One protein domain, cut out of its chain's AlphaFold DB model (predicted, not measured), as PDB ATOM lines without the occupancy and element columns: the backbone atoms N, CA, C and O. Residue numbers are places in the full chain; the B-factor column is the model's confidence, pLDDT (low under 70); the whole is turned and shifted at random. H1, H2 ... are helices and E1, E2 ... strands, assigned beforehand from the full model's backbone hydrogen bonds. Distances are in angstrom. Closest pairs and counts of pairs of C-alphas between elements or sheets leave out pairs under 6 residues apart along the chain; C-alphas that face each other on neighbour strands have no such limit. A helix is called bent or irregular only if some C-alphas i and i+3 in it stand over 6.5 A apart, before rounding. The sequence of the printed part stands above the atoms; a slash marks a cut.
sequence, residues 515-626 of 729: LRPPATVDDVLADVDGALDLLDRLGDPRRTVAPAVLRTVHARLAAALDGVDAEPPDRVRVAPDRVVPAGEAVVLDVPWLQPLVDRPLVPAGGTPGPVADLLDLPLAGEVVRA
ATOM      1  N   LEU A 515     135.985 129.593  84.854       93.69
ATOM      2  CA  LEU A 515     135.182 130.476  85.712       93.69
ATOM      3  C   LEU A 515     133.953 129.780  86.302       93.69
ATOM      4  O   LEU A 515     133.543 130.120  87.409       93.69
ATOM      5  N   ARG A 516     133.366 128.818  85.576       94.94
ATOM      6  CA  ARG A 516     132.174 128.047  85.977       94.94
ATOM      7  C   ARG A 516     131.029 128.925  86.514       94.94
ATOM      8  O   ARG A 516     130.607 128.738  87.657       94.94
ATOM      9  N   PRO A 517     130.502 129.877  85.718       95.81
ATOM     10  CA  PRO A 517     129.333 130.647  86.137       95.81
ATOM     11  C   PRO A 517     128.155 129.704  86.466       95.81
ATOM     12  O   PRO A 517     128.021 128.667  85.806       95.81
ATOM     13  N   PRO A 518     127.277 130.057  87.422       96.81
ATOM     14  CA  PRO A 518     126.171 129.208  87.863       96.81
ATOM     15  C   PRO A 518     125.336 128.628  86.712       96.81
ATOM     16  O   PRO A 518     124.923 129.350  85.796       96.81
ATOM     17  N   ALA A 519     125.064 127.323  86.749       96.81
ATOM     18  CA  ALA A 519     124.282 126.621  85.730       96.81
ATOM     19  C   ALA A 519     122.867 126.255  86.211       96.81
ATOM     20  O   ALA A 519     121.940 126.116  85.405       96.81
ATOM     21  N   THR A 520     122.691 126.133  87.522       97.38
ATOM     22  CA  THR A 520     121.462 125.718  88.197       97.38
ATOM     23  C   THR A 520     121.110 126.678  89.327       97.38
ATOM     24  O   THR A 520     121.926 127.492  89.756       97.38
ATOM     25  N   VAL A 521     119.881 126.584  89.838       97.44
ATOM     26  CA  VAL A 521     119.523 127.302  91.070       97.44
ATOM     27  C   VAL A 521     120.316 126.777  92.273       97.44
ATOM     28  O   VAL A 521     120.621 127.573  93.149       97.44
ATOM     29  N   ASP A 522     120.696 125.494  92.318       95.31
ATOM     30  CA  ASP A 522     121.498 124.959  93.436       95.31
ATOM     31  C   ASP A 522     122.892 125.587  93.474       95.31
ATOM     32  O   ASP A 522     123.372 125.899  94.556       95.31
ATOM     33  N   ASP A 523     123.501 125.860  92.316       94.38
ATOM     34  CA  ASP A 523     124.806 126.535  92.255       94.38
ATOM     35  C   ASP A 523     124.753 127.938  92.882       94.38
ATOM     36  O   ASP A 523     125.712 128.370  93.511       94.38
ATOM     37  N   VAL A 524     123.625 128.643  92.721       95.94
ATOM     38  CA  VAL A 524     123.401 129.969  93.319       95.94
ATOM     39  C   VAL A 524     123.071 129.858  94.808       95.94
ATOM     40  O   VAL A 524     123.497 130.696  95.590       95.94
ATOM     41  N   LEU A 525     122.319 128.832  95.214       94.38
ATOM     42  CA  LEU A 525     121.928 128.608  96.612       94.38
ATOM     43  C   LEU A 525     123.026 127.968  97.469       94.38
ATOM     44  O   LEU A 525     122.851 127.859  98.678       94.38
ATOM     45  N   ALA A 526     124.132 127.535  96.865       88.94
ATOM     46  CA  ALA A 526     125.292 127.002  97.577       88.94
ATOM     47  C   ALA A 526     126.027 128.063  98.418       88.94
ATOM     48  O   ALA A 526     126.956 127.725  99.146       88.94
ATOM     49  N   ASP A 527     125.637 129.329  98.283       87.75
ATOM     50  CA  ASP A 527     126.261 130.493  98.887       87.75
ATOM     51  C   ASP A 527     125.173 131.452  99.396       87.75
ATOM     52  O   ASP A 527     124.178 131.686  98.700       87.75
ATOM     53  N   VAL A 528     125.339 131.998 100.604       90.25
ATOM     54  CA  VAL A 528     124.323 132.863 101.232       90.25
ATOM     55  C   VAL A 528     124.130 134.155 100.430       90.25
ATOM     56  O   VAL A 528     122.991 134.521 100.133       90.25
ATOM     57  N   ASP A 529     125.211 134.793  99.973       91.38
ATOM     58  CA  ASP A 529     125.130 135.985  99.118       91.38
ATOM     59  C   ASP A 529     124.532 135.662  97.742       91.38
ATOM     60  O   ASP A 529     123.913 136.506  97.082       91.38
ATOM     61  N   GLY A 530     124.740 134.438  97.262       94.31
ATOM     62  CA  GLY A 530     124.051 133.886  96.099       94.31
ATOM     63  C   GLY A 530     122.534 133.831  96.301       94.31
ATOM     64  O   GLY A 530     121.771 134.362  95.485       94.31
ATOM     65  N   ALA A 531     122.093 133.244  97.412       96.00
ATOM     66  CA  ALA A 531     120.684 133.102  97.762       96.00
ATOM     67  C   ALA A 531     119.980 134.454  97.978       96.00
ATOM     68  O   ALA A 531     118.868 134.641  97.473       96.00
ATOM     69  N   LEU A 532     120.626 135.411  98.648       96.25
ATOM     70  CA  LEU A 532     120.091 136.763  98.854       96.25
ATOM     71  C   LEU A 532     119.916 137.527  97.527       96.25
ATOM     72  O   LEU A 532     118.838 138.051  97.251       96.25
ATOM     73  N   ASP A 533     120.910 137.506  96.634       96.88
ATOM     74  CA  ASP A 533     120.786 138.114  95.294       96.88
ATOM     75  C   ASP A 533     119.684 137.450  94.452       96.88
ATOM     76  O   ASP A 533     118.974 138.128  93.703       96.88
ATOM     77  N   LEU A 534     119.498 136.130  94.565       98.12
ATOM     78  CA  LEU A 534     118.397 135.446  93.891       98.12
ATOM     79  C   LEU A 534     117.032 135.887  94.444       98.12
ATOM     80  O   LEU A 534     116.100 136.090  93.656       98.12
ATOM     81  N   LEU A 535     116.909 136.053  95.765       98.00
ATOM     82  CA  LEU A 535     115.705 136.576  96.417       98.00
ATOM     83  C   LEU A 535     115.365 137.982  95.893       98.00
ATOM     84  O   LEU A 535     114.242 138.209  95.427       98.00
ATOM     85  N   ASP A 536     116.353 138.873  95.834       97.50
ATOM     86  CA  ASP A 536     116.205 140.225  95.285       97.50
ATOM     87  C   ASP A 536     115.789 140.212  93.808       97.50
ATOM     88  O   ASP A 536     114.854 140.905  93.382       97.50
ATOM     89  N   ARG A 537     116.436 139.372  92.991       97.88
ATOM     90  CA  ARG A 537     116.125 139.242  91.556       97.88
ATOM     91  C   ARG A 537     114.726 138.710  91.301       97.88
ATOM     92  O   ARG A 537     114.096 139.102  90.313       97.88
ATOM     93  N   LEU A 538     114.211 137.843  92.171       98.00
ATOM     94  CA  LEU A 538     112.818 137.414  92.101       98.00
ATOM     95  C   LEU A 538     111.864 138.592  92.335       98.00
ATOM     96  O   LEU A 538     110.813 138.628  91.692       98.00
ATOM     97  N   GLY A 539     112.236 139.596  93.129       97.06
ATOM     98  CA  GLY A 539     111.466 140.829  93.325       97.06
ATOM     99  C   GLY A 539     111.483 141.821  92.146       97.06
ATOM    100  O   GLY A 539     110.558 142.632  92.013       97.06
ATOM    101  N   ASP A 540     112.462 141.744  91.234       97.94
ATOM    102  CA  ASP A 540     112.650 142.738  90.160       97.94
ATOM    103  C   ASP A 540     111.639 142.582  88.997       97.94
ATOM    104  O   ASP A 540     111.725 141.628  88.217       97.94
ATOM    105  N   PRO A 541     110.713 143.535  88.763       97.31
ATOM    106  CA  PRO A 541     109.713 143.442  87.692       97.31
ATOM    107  C   PRO A 541     110.273 143.354  86.267       97.31
ATOM    108  O   PRO A 541     109.524 143.005  85.358       97.31
ATOM    109  N   ARG A 542     111.552 143.673  86.046       97.56
ATOM    110  CA  ARG A 542     112.208 143.564  84.732       97.56
ATOM    111  C   ARG A 542     112.679 142.143  84.425       97.56
ATOM    112  O   ARG A 542     113.020 141.854  83.281       97.56
ATOM    113  N   ARG A 543     112.730 141.278  85.438       98.12
ATOM    114  CA  ARG A 543     113.176 139.885  85.341       98.12
ATOM    115  C   ARG A 543     111.999 138.948  85.103       98.12
ATOM    116  O   ARG A 543     110.857 139.251  85.455       98.12
ATOM    117  N   THR A 544     112.294 137.779  84.549       98.00
ATOM    118  CA  THR A 544     111.340 136.674  84.383       98.00
ATOM    119  C   THR A 544     111.948 135.381  84.904       98.00
ATOM    120  O   THR A 544     113.164 135.244  84.912       98.00
ATOM    121  N   VAL A 545     111.121 134.410  85.277       97.69
ATOM    122  CA  VAL A 545     111.579 133.094  85.748       97.69
ATOM    123  C   VAL A 545     110.852 131.976  85.014       97.69
ATOM    124  O   VAL A 545     109.665 132.091  84.697       97.69
ATOM    125  N   ALA A 546     111.539 130.863  84.757       97.19
ATOM    126  CA  ALA A 546     110.907 129.687  84.179       97.19
ATOM    127  C   ALA A 546     109.763 129.173  85.086       97.19
ATOM    128  O   ALA A 546     109.947 129.047  86.301       97.19
ATOM    129  N   PRO A 547     108.591 128.791  84.533       96.12
ATOM    130  CA  PRO A 547     107.474 128.294  85.339       96.12
ATOM    131  C   PRO A 547     107.837 127.089  86.214       96.12
ATOM    132  O   PRO A 547     107.315 126.956  87.315       96.12
ATOM    133  N   ALA A 548     108.724 126.210  85.736       95.69
ATOM    134  CA  ALA A 548     109.170 125.045  86.493       95.69
ATOM    135  C   ALA A 548     109.973 125.431  87.745       95.69
ATOM    136  O   ALA A 548     109.748 124.825  88.792       95.69
ATOM    137  N   VAL A 549     110.827 126.455  87.633       97.62
ATOM    138  CA  VAL A 549     111.661 126.992  88.716       97.62
ATOM    139  C   VAL A 549     110.808 127.745  89.729       97.62
ATOM    140  O   VAL A 549     110.899 127.476  90.922       97.62
ATOM    141  N   LEU A 550     109.891 128.605  89.273       97.62
ATOM    142  CA  LEU A 550     109.025 129.382  90.167       97.62
ATOM    143  C   LEU A 550     108.221 128.507  91.143       97.62
ATOM    144  O   LEU A 550     107.961 128.921  92.268       97.62
ATOM    145  N   ARG A 551     107.833 127.293  90.732       95.19
ATOM    146  CA  ARG A 551     107.092 126.363  91.601       95.19
ATOM    147  C   ARG A 551     107.854 125.982  92.869       95.19
ATOM    148  O   ARG A 551     107.194 125.612  93.836       95.19
ATOM    149  N   THR A 552     109.186 125.997  92.842       96.38
ATOM    150  CA  THR A 552     110.040 125.459  93.913       96.38
ATOM    151  C   THR A 552     111.062 126.459  94.448       96.38
ATOM    152  O   THR A 552     111.545 126.259  95.555       96.38
ATOM    153  N   VAL A 553     111.380 127.535  93.721       97.81
ATOM    154  CA  VAL A 553     112.480 128.450  94.072       97.81
ATOM    155  C   VAL A 553     112.310 129.107  95.441       97.81
ATOM    156  O   VAL A 553     113.256 129.087  96.214       97.81
ATOM    157  N   HIS A 554     111.114 129.588  95.802       97.69
ATOM    158  CA  HIS A 554     110.895 130.188  97.127       97.69
ATOM    159  C   HIS A 554     111.077 129.171  98.258       97.69
ATOM    160  O   HIS A 554     111.627 129.506  99.295       97.69
ATOM    161  N   ALA A 555     110.657 127.918  98.050       97.56
ATOM    162  CA  ALA A 555     110.857 126.850  99.029       97.56
ATOM    163  C   ALA A 555     112.339 126.512  99.214       97.56
ATOM    164  O   ALA A 555     112.778 126.263 100.331       97.56
ATOM    165  N   ARG A 556     113.101 126.508  98.114       97.81
ATOM    166  CA  ARG A 556     114.547 126.265  98.136       97.81
ATOM    167  C   ARG A 556     115.298 127.428  98.785       97.81
ATOM    168  O   ARG A 556     116.175 127.174  99.594       97.81
ATOM    169  N   LEU A 557     114.905 128.670  98.501       97.50
ATOM    170  CA  LEU A 557     115.426 129.863  99.174       97.50
ATOM    171  C   LEU A 557     115.140 129.838 100.675       97.50
ATOM    172  O   LEU A 557     116.049 130.069 101.457       97.50
ATOM    173  N   ALA A 558     113.914 129.496 101.077       96.75
ATOM    174  CA  ALA A 558     113.553 129.398 102.490       96.75
ATOM    175  C   ALA A 558     114.375 128.335 103.230       96.75
ATOM    176  O   ALA A 558     114.652 128.496 104.408       96.75
ATOM    177  N   ALA A 559     114.774 127.260 102.544       95.44
ATOM    178  CA  ALA A 559     115.673 126.261 103.111       95.44
ATOM    179  C   ALA A 559     117.139 126.732 103.146       95.44
ATOM    180  O   ALA A 559     117.831 126.461 104.116       95.44
ATOM    181  N   ALA A 560     117.614 127.411 102.096       93.25
ATOM    182  CA  ALA A 560     118.995 127.891 101.999       93.25
ATOM    183  C   ALA A 560     119.295 129.059 102.955       93.25
ATOM    184  O   ALA A 560     120.420 129.199 103.412       93.25
ATOM    185  N   LEU A 561     118.286 129.879 103.256       94.19
ATOM    186  CA  LEU A 561     118.376 131.033 104.153       94.19
ATOM    187  C   LEU A 561     117.809 130.735 105.552       94.19
ATOM    188  O   LEU A 561     117.544 131.659 106.318       94.19
ATOM    189  N   ASP A 562     117.593 129.464 105.899       92.06
ATOM    190  CA  ASP A 562     117.109 129.096 107.231       92.06
ATOM    191  C   ASP A 562     118.143 129.486 108.301       92.06
ATOM    192  O   ASP A 562     119.320 129.140 108.208       92.06
ATOM    193  N   GLY A 563     117.709 130.237 109.314       87.62
ATOM    194  CA  GLY A 563     118.589 130.782 110.353       87.62
ATOM    195  C   GLY A 563     119.438 131.992 109.937       87.62
ATOM    196  O   GLY A 563     120.146 132.532 110.788       87.62
ATOM    197  N   VAL A 564     119.347 132.446 108.683       89.56
ATOM    198  CA  VAL A 564     119.987 133.678 108.202       89.56
ATOM    199  C   VAL A 564     119.048 134.863 108.437       89.56
ATOM    200  O   VAL A 564     117.855 134.789 108.141       89.56
ATOM    201  N   ASP A 565     119.579 135.974 108.951       88.38
ATOM    202  CA  ASP A 565     118.826 137.227 109.111       88.38
ATOM    203  C   ASP A 565     118.704 137.946 107.754       88.38
ATOM    204  O   ASP A 565     119.474 138.849 107.430       88.38
ATOM    205  N   ALA A 566     117.786 137.464 106.912       90.75
ATOM    206  CA  ALA A 566     117.506 138.019 105.590       90.75
ATOM    207  C   ALA A 566     116.376 139.057 105.652       90.75
ATOM    208  O   ALA A 566     115.305 138.790 106.201       90.75
ATOM    209  N   GLU A 567     116.578 140.228 105.038       92.94
ATOM    210  CA  GLU A 567     115.520 141.235 104.923       92.94
ATOM    211  C   GLU A 567     114.420 140.745 103.954       92.94
ATOM    212  O   GLU A 567     114.723 140.372 102.814       92.94
ATOM    213  N   PRO A 568     113.136 140.734 104.364       93.88
ATOM    214  CA  PRO A 568     112.048 140.331 103.482       93.88
ATOM    215  C   PRO A 568     111.920 141.267 102.268       93.88
ATOM    216  O   PRO A 568     112.003 142.489 102.413       93.88
ATOM    217  N   PRO A 569     111.648 140.741 101.062       95.56
ATOM    218  CA  PRO A 569     111.609 141.563  99.860       95.56
ATOM    219  C   PRO A 569     110.337 142.420  99.781       95.56
ATOM    220  O   PRO A 569     109.221 141.936  99.964       95.56
ATOM    221  N   ASP A 570     110.471 143.671  99.327       96.69
ATOM    222  CA  ASP A 570     109.338 144.582  99.074       96.69
ATOM    223  C   ASP A 570     108.309 144.025  98.070       96.69
ATOM    224  O   ASP A 570     107.124 144.396  98.059       96.69
ATOM    225  N   ARG A 571     108.773 143.176  97.145       98.06
ATOM    226  CA  ARG A 571     107.970 142.610  96.059       98.06
ATOM    227  C   ARG A 571     108.247 141.128  95.910       98.06
ATOM    228  O   ARG A 571     109.391 140.700  95.880       98.06
ATOM    229  N   VAL A 572     107.183 140.362  95.691       97.94
ATOM    230  CA  VAL A 572     107.245 138.900  95.578       97.94
ATOM    231  C   VAL A 572     106.748 138.429  94.222       97.94
ATOM    232  O   VAL A 572     105.810 138.996  93.643       97.94
ATOM    233  N   ARG A 573     107.375 137.375  93.693       98.00
ATOM    234  CA  ARG A 573     107.013 136.811  92.391       98.00
ATOM    235  C   ARG A 573     105.865 135.825  92.517       98.00
ATOM    236  O   ARG A 573     105.982 134.778  93.140       98.00
ATOM    237  N   VAL A 574     104.759 136.134  91.851       97.56
ATOM    238  CA  VAL A 574     103.524 135.326  91.889       97.56
ATOM    239  C   VAL A 574     103.249 134.611  90.566       97.56
ATOM    240  O   VAL A 574     102.473 133.660  90.520       97.56
ATOM    241  N   ALA A 575     103.889 135.047  89.478       97.25
ATOM    242  CA  ALA A 575     103.867 134.377  88.178       97.25
ATOM    243  C   ALA A 575     105.213 134.577  87.446       97.25
ATOM    244  O   ALA A 575     105.976 135.465  87.834       97.25
ATOM    245  N   PRO A 576     105.515 133.794  86.390       97.44
ATOM    246  CA  PRO A 576     106.784 133.858  85.649       97.44
ATOM    247  C   PRO A 576     107.265 135.275  85.297       97.44
ATOM    248  O   PRO A 576     108.443 135.592  85.430       97.44
ATOM    249  N   ASP A 577     106.339 136.145  84.912       97.12
ATOM    250  CA  ASP A 577     106.546 137.515  84.445       97.12
ATOM    251  C   ASP A 577     105.882 138.566  85.354       97.12
ATOM    252  O   ASP A 577     105.782 139.736  84.985       97.12
ATOM    253  N   ARG A 578     105.414 138.175  86.551       98.00
ATOM    254  CA  ARG A 578     104.634 139.053  87.431       98.00
ATOM    255  C   ARG A 578     105.112 139.030  88.877       98.00
ATOM    256  O   ARG A 578     105.048 138.006  89.556       98.00
ATOM    257  N   VAL A 579     105.426 140.223  89.368       98.38
ATOM    258  CA  VAL A 579     105.636 140.544  90.787       98.38
ATOM    259  C   VAL A 579     104.557 141.480  91.307       98.38
ATOM    260  O   VAL A 579     103.975 142.262  90.548       98.38
ATOM    261  N   VAL A 580     104.301 141.406  92.606       98.38
ATOM    262  CA  VAL A 580     103.356 142.265  93.331       98.38
ATOM    263  C   VAL A 580     103.999 142.755  94.630       98.38
ATOM    264  O   VAL A 580     104.935 142.104  95.094       98.38
ATOM    265  N   PRO A 581     103.546 143.878  95.217       98.19
ATOM    266  CA  PRO A 581     103.967 144.264  96.564       98.19
ATOM    267  C   PRO A 581     103.717 143.127  97.562       98.19
ATOM    268  O   PRO A 581     102.652 142.505  97.505       98.19
ATOM    269  N   ALA A 582     104.662 142.869  98.468       96.19
ATOM    270  CA  ALA A 582     104.573 141.765  99.430       96.19
ATOM    271  C   ALA A 582     103.262 141.807 100.235       96.19
ATOM    272  O   ALA A 582     102.508 140.837 100.245       96.19
ATOM    273  N   GLY A 583     102.881 142.979 100.755       94.12
ATOM    274  CA  GLY A 583     101.634 143.160 101.515       94.12
ATOM    275  C   GLY A 583     100.326 142.874 100.753       94.12
ATOM    276  O   GLY A 583      99.258 142.791 101.369       94.12
ATOM    277  N   GLU A 584     100.369 142.712  99.426       96.19
ATOM    278  CA  GLU A 584      99.216 142.307  98.613       96.19
ATOM    279  C   GLU A 584      99.146 140.794  98.372       96.19
ATOM    280  O   GLU A 584      98.092 140.304  97.967       96.19
ATOM    281  N   ALA A 585     100.228 140.054  98.610       97.56
ATOM    282  CA  ALA A 585     100.320 138.623  98.360       97.56
ATOM    283  C   ALA A 585      99.965 137.787  99.598       97.56
ATOM    284  O   ALA A 585      99.894 138.289 100.720       97.56
ATOM    285  N   VAL A 586      99.706 136.497  99.379       97.62
ATOM    286  CA  VAL A 586      99.588 135.493 100.446       97.62
ATOM    287  C   VAL A 586     100.190 134.168  99.995       97.62
ATOM    288  O   VAL A 586     100.219 133.856  98.796       97.62
ATOM    289  N   VAL A 587     100.617 133.351 100.953       97.62
ATOM    290  CA  VAL A 587     101.074 131.982 100.689       97.62
ATOM    291  C   VAL A 587      99.903 131.013 100.863       97.62
ATOM    292  O   VAL A 587      99.215 131.026 101.881       97.62
ATOM    293  N   LEU A 588      99.640 130.167  99.861       94.25
ATOM    294  CA  LEU A 588      98.586 129.150  99.955       94.25
ATOM    295  C   LEU A 588      99.091 127.941 100.757       94.25
ATOM    296  O   LEU A 588      99.745 127.061 100.202       94.25
ATOM    297  N   ASP A 589      98.749 127.883 102.041       94.25
ATOM    298  CA  ASP A 589      99.027 126.760 102.943       94.25
ATOM    299  C   ASP A 589      98.063 125.590 102.747       94.25
ATOM    300  O   ASP A 589      98.466 124.427 102.772       94.25
ATOM    301  N   VAL A 590      96.788 125.901 102.498       92.50
ATOM    302  CA  VAL A 590      95.732 124.897 102.373       92.50
ATOM    303  C   VAL A 590      94.904 125.059 101.085       92.50
ATOM    304  O   VAL A 590      94.308 126.109 100.827       92.50
ATOM    305  N   PRO A 591      94.800 124.018 100.236       92.56
ATOM    306  CA  PRO A 591      94.293 124.172  98.871       92.56
ATOM    307  C   PRO A 591      92.781 124.416  98.738       92.56
ATOM    308  O   PRO A 591      92.339 124.872  97.682       92.56
ATOM    309  N   TRP A 592      91.962 124.124  99.755       93.38
ATOM    310  CA  TRP A 592      90.512 124.394  99.705       93.38
ATOM    311  C   TRP A 592      90.170 125.871  99.911       93.38
ATOM    312  O   TRP A 592      89.077 126.290  99.533       93.38
ATOM    313  N   LEU A 593      91.092 126.673 100.458       94.44
ATOM    314  CA  LEU A 593      90.892 128.115 100.614       94.44
ATOM    315  C   LEU A 593      91.121 128.886  99.315       94.44
ATOM    316  O   LEU A 593      90.652 130.014  99.208       94.44
ATOM    317  N   GLN A 594      91.763 128.287  98.307       92.31
ATOM    318  CA  GLN A 594      92.095 128.952  97.043       92.31
ATOM    319  C   GLN A 594      90.925 129.748  96.416       92.31
ATOM    320  O   GLN A 594      91.152 130.890  96.025       92.31
ATOM    321  N   PRO A 595      89.672 129.243  96.336       93.00
ATOM    322  CA  PRO A 595      88.551 130.006  95.758       93.00
ATOM    323  C   PRO A 595      88.105 131.223  96.594       93.00
ATOM    324  O   PRO A 595      87.339 132.068  96.123       93.00
ATOM    325  N   LEU A 596      88.529 131.285  97.857       94.12
ATOM    326  CA  LEU A 596      88.202 132.344  98.810       94.12
ATOM    327  C   LEU A 596      89.289 133.423  98.890       94.12
ATOM    328  O   LEU A 596      89.057 134.462  99.503       94.12
ATOM    329  N   VAL A 597      90.452 133.194  98.277       93.44
ATOM    330  CA  VAL A 597      91.566 134.142  98.270       93.44
ATOM    331  C   VAL A 597      91.481 135.034  97.029       93.44
ATOM    332  O   VAL A 597      91.608 134.559  95.905       93.44
ATOM    333  N   ASP A 598      91.301 136.340  97.238       91.44
ATOM    334  CA  ASP A 598      91.321 137.353  96.162       91.44
ATOM    335  C   ASP A 598      92.722 137.933  95.904       91.44
ATOM    336  O   ASP A 598      92.940 138.663  94.937       91.44
ATOM    337  N   ARG A 599      93.671 137.622  96.791       95.00
ATOM    338  CA  ARG A 599      95.060 138.077  96.724       95.00
ATOM    339  C   ARG A 599      95.897 137.181  95.800       95.00
ATOM    340  O   ARG A 599      95.632 135.981  95.710       95.00
ATOM    341  N   PRO A 600      96.914 137.726  95.114       96.81
ATOM    342  CA  PRO A 600      97.909 136.924  94.415       96.81
ATOM    343  C   PRO A 600      98.547 135.866  95.326       96.81
ATOM    344  O   PRO A 600      98.881 136.147  96.474       96.81
ATOM    345  N   LEU A 601      98.719 134.654  94.795       96.38
ATOM    346  CA  LEU A 601      99.283 133.521  95.525       96.38
ATOM    347  C   LEU A 601     100.761 133.345  95.194       96.38
ATOM    348  O   LEU A 601     101.119 133.288  94.015       96.38
ATOM    349  N   VAL A 602     101.591 133.183  96.220       96.12
ATOM    350  CA  VAL A 602     103.000 132.811  96.056       96.12
ATOM    351  C   VAL A 602     103.136 131.282  96.012       96.12
ATOM    352  O   VAL A 602     102.635 130.594  96.908       96.12
ATOM    353  N   PRO A 603     103.790 130.708  94.982       92.88
ATOM    354  CA  PRO A 603     104.083 129.279  94.936       92.88
ATOM    355  C   PRO A 603     105.084 128.882  96.024       92.88
ATOM    356  O   PRO A 603     106.219 129.353  96.025       92.88
ATOM    357  N   ALA A 604     104.664 127.982  96.912       94.06
ATOM    358  CA  ALA A 604     105.420 127.640  98.116       94.06
ATOM    359  C   ALA A 604     106.174 126.305  98.054       94.06
ATOM    360  O   ALA A 604     106.626 125.824  99.081       94.06
ATOM    361  N   GLY A 605     106.216 125.622  96.904       91.56
ATOM    362  CA  GLY A 605     106.959 124.360  96.743       91.56
ATOM    363  C   GLY A 605     106.587 123.201  97.683       91.56
ATOM    364  O   GLY A 605     107.278 122.192  97.675       91.56
ATOM    365  N   GLY A 606     105.498 123.308  98.452       90.38
ATOM    366  CA  GLY A 606     105.121 122.335  99.485       90.38
ATOM    367  C   GLY A 606     105.542 122.711 100.911       90.38
ATOM    368  O   GLY A 606     105.180 121.987 101.833       90.38
ATOM    369  N   THR A 607     106.223 123.843 101.114       95.31
ATOM    370  CA  THR A 607     106.689 124.345 102.420       95.31
ATOM    371  C   THR A 607     106.118 125.742 102.725       95.31
ATOM    372  O   THR A 607     106.856 126.718 102.835       95.31
ATOM    373  N   PRO A 608     104.785 125.880 102.864       96.06
ATOM    374  CA  PRO A 608     104.136 127.186 102.990       96.06
ATOM    375  C   PRO A 608     104.575 128.006 104.207       96.06
ATOM    376  O   PRO A 608     104.686 129.213 104.065       96.06
ATOM    377  N   GLY A 609     104.854 127.374 105.354       97.06
ATOM    378  CA  GLY A 609     105.343 128.063 106.558       97.06
ATOM    379  C   GLY A 609     106.699 128.740 106.331       97.06
ATOM    380  O   GLY A 609     106.737 129.961 106.291       97.06
ATOM    381  N   PRO A 610     107.774 127.981 106.038       97.38
ATOM    382  CA  PRO A 610     109.091 128.567 105.772       97.38
ATOM    383  C   PRO A 610     109.092 129.633 104.666       97.38
ATOM    384  O   PRO A 610     109.800 130.628 104.755       97.38
ATOM    385  N   VAL A 611     108.280 129.453 103.617       97.94
ATOM    386  CA  VAL A 611     108.146 130.458 102.548       97.94
ATOM    387  C   VAL A 611     107.439 131.724 103.030       97.94
ATOM    388  O   VAL A 611     107.797 132.815 102.600       97.94
ATOM    389  N   ALA A 612     106.420 131.592 103.877       97.62
ATOM    390  CA  ALA A 612     105.746 132.727 104.492       97.62
ATOM    391  C   ALA A 612     106.676 133.492 105.432       97.62
ATOM    392  O   ALA A 612     106.710 134.715 105.349       97.62
ATOM    393  N   ASP A 613     107.466 132.776 106.233       96.81
ATOM    394  CA  ASP A 613     108.435 133.364 107.157       96.81
ATOM    395  C   ASP A 613     109.535 134.128 106.397       96.81
ATOM    396  O   ASP A 613     109.746 135.307 106.668       96.81
ATOM    397  N   LEU A 614     110.161 133.512 105.381       97.12
ATOM    398  CA  LEU A 614     111.194 134.164 104.555       97.12
ATOM    399  C   LEU A 614     110.685 135.446 103.875       97.12
ATOM    400  O   LEU A 614     111.419 136.419 103.731       97.12
ATOM    401  N   LEU A 615     109.447 135.423 103.376       97.19
ATOM    402  CA  LEU A 615     108.887 136.523 102.587       97.19
ATOM    403  C   LEU A 615     108.078 137.527 103.423       97.19
ATOM    404  O   LEU A 615     107.517 138.456 102.840       97.19
ATOM    405  N   ASP A 616     107.967 137.320 104.740       96.94
ATOM    406  CA  ASP A 616     107.068 138.045 105.651       96.94
ATOM    407  C   ASP A 616     105.628 138.167 105.105       96.94
ATOM    408  O   ASP A 616     105.029 139.242 104.992       96.94
ATOM    409  N   LEU A 617     105.061 137.031 104.688       97.62
ATOM    410  CA  LEU A 617     103.718 136.951 104.113       97.62
ATOM    411  C   LEU A 617     102.771 136.166 105.016       97.62
ATOM    412  O   LEU A 617     103.130 135.099 105.496       97.62
ATOM    413  N   PRO A 618     101.502 136.582 105.156       97.44
ATOM    414  CA  PRO A 618     100.538 135.778 105.887       97.44
ATOM    415  C   PRO A 618     100.144 134.523 105.093       97.44
ATOM    416  O   PRO A 618     100.032 134.538 103.854       97.44
ATOM    417  N   LEU A 619      99.833 133.449 105.817       97.69
ATOM    418  CA  LEU A 619      99.239 132.247 105.234       97.69
ATOM    419  C   LEU A 619      97.776 132.507 104.854       97.69
ATOM    420  O   LEU A 619      97.045 133.252 105.517       97.69
ATOM    421  N   ALA A 620      97.291 131.851 103.799       95.25
ATOM    422  CA  ALA A 620      95.893 131.963 103.385       95.25
ATOM    423  C   ALA A 620      94.924 131.577 104.521       95.25
ATOM    424  O   ALA A 620      93.896 132.239 104.683       95.25
ATOM    425  N   GLY A 621      95.267 130.571 105.335       93.75
ATOM    426  CA  GLY A 621      94.521 130.176 106.535       93.75
ATOM    427  C   GLY A 621      94.428 131.242 107.635       93.75
ATOM    428  O   GLY A 621      93.457 131.255 108.395       93.75
ATOM    429  N   GLU A 622      95.378 132.174 107.706       94.50
ATOM    430  CA  GLU A 622      95.376 133.263 108.694       94.50
ATOM    431  C   GLU A 622      94.489 134.429 108.250       94.50
ATOM    432  O   GLU A 622      93.809 135.060 109.069       94.50
ATOM    433  N   VAL A 623      94.461 134.689 106.939       93.38
ATOM    434  CA  VAL A 623      93.683 135.774 106.327       93.38
ATOM    435  C   VAL A 623      92.224 135.367 106.111       93.38
ATOM    436  O   VAL A 623      91.310 136.170 106.322       93.38
ATOM    437  N   VAL A 624      91.974 134.124 105.691       93.19
ATOM    438  CA  VAL A 624      90.636 133.636 105.345       93.19
ATOM    439  C   VAL A 624      90.033 132.851 106.505       93.19
ATOM    440  O   VAL A 624      90.358 131.693 106.746       93.19
ATOM    441  N   ARG A 625      89.041 133.449 107.171       89.19
ATOM    442  CA  ARG A 625      88.209 132.762 108.170       89.19
ATOM    443  C   ARG A 625      86.866 132.371 107.566       89.19
ATOM    444  O   ARG A 625      85.940 133.178 107.522       89.19
ATOM    445  N   ALA A 626      86.757 131.126 107.119       92.50
ATOM    446  CA  ALA A 626      85.528 130.570 106.564       92.50
ATOM    447  C   ALA A 626      85.209 129.199 107.171       92.50
ATOM    448  O   ALA A 626      86.078 128.503 107.687       92.50
TER     449      ALA A 626
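AT A GLANCE: This is residues 515 to 626 of the 729 residues of an uncharacterized protein of Geodermatophilus sp. DF01_2 (UniProt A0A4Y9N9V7). An elongated stack of short helices, with H3 in its midst: H1 and H2 pack on H3 towards one end of the long axis, and H5 packs across H3 towards the other end. A small hairpin of two strands, E1 and E2, sits by the last residues of H2 and the first part of H3, and beyond H5 the small helices H4 and H6 lie at the far end. The 112 printed residues include six named helices and two named strands, in the order H1 H2 H3 E1 E2 H4 H5 H6; the sheet, E1 - E2, is antiparallel and the class is mostly helix. The whole is compact, with a radius of gyration of the C-alphas of 13.8 A and spans of 54 by 29 by 22 A.

IN THESE COORDINATES: Find C-alpha 521 at (119.523, 127.302, 91.070), where H1, residues 521 to 525, begins. H2, residues 528 to 539, then runs 17.1 A. H3, residues 547 to 560, starts at C-alpha 547 at (107.474, 128.294, 85.339) and runs 20.3 A; it is irregular, with C-alphas 551 and 554 7.7 A apart. E1 is residues 571 to 575, 12.1 A, and E2 is residues 578 to 581, 10.5 A. H4, residues 591 to 596, is irregular too, with C-alphas 592 and 595 7.1 A apart. H5 is residues 608 to 615, 10.5 A, and H6, residues 620 to 623, ends at C-alpha 623 at (93.683, 135.774, 106.327).

HOW THE PARTS SIT: Begin at H3, the hub. H1 touches it, closest at the C-alphas of Leu 525 and Ala 560, 6.2 A. H2 and H3 form a helical hairpin: they touch, at a steep tilt of 42 degrees, opposite ways, closest at the C-alphas of Ala 531 and Leu 557, 6.3 A. H1 and H2 touch only at the corner by their link. H5 touches H3 about perpendicular, at 78 degrees, closest at the C-alphas of Ala 558 and Val 611, 5.5 A. In the hairpin of E1 and E2, look for N 572 and O 580, 2.9 A apart and within hydrogen-bond range. H4 and H6 only just touch, with 3 pairs of C-alphas within 8 A, closest at Leu 593 and Ala 620, 6.9 A; both are apart from H3. Every O i to N i+4 pair is within range in H1, H2 and H5; H3 has 7 of 10, H4 has 0 of 2 but 1 of 3 O i to N i+3 pairs, and H6 is too short for such a pair.

THE WHOLE: The C-alphas of Leu 515 and Ala 626, the two farthest apart, are 53.9 A apart. The printed part has no cut. The link from H4 to H5, 11 residues, is long; in it residues 601 to 602 pair in parallel with residues 586 to 587. The mean pLDDT of the printed part is 95.4, and no printed residue is under 70.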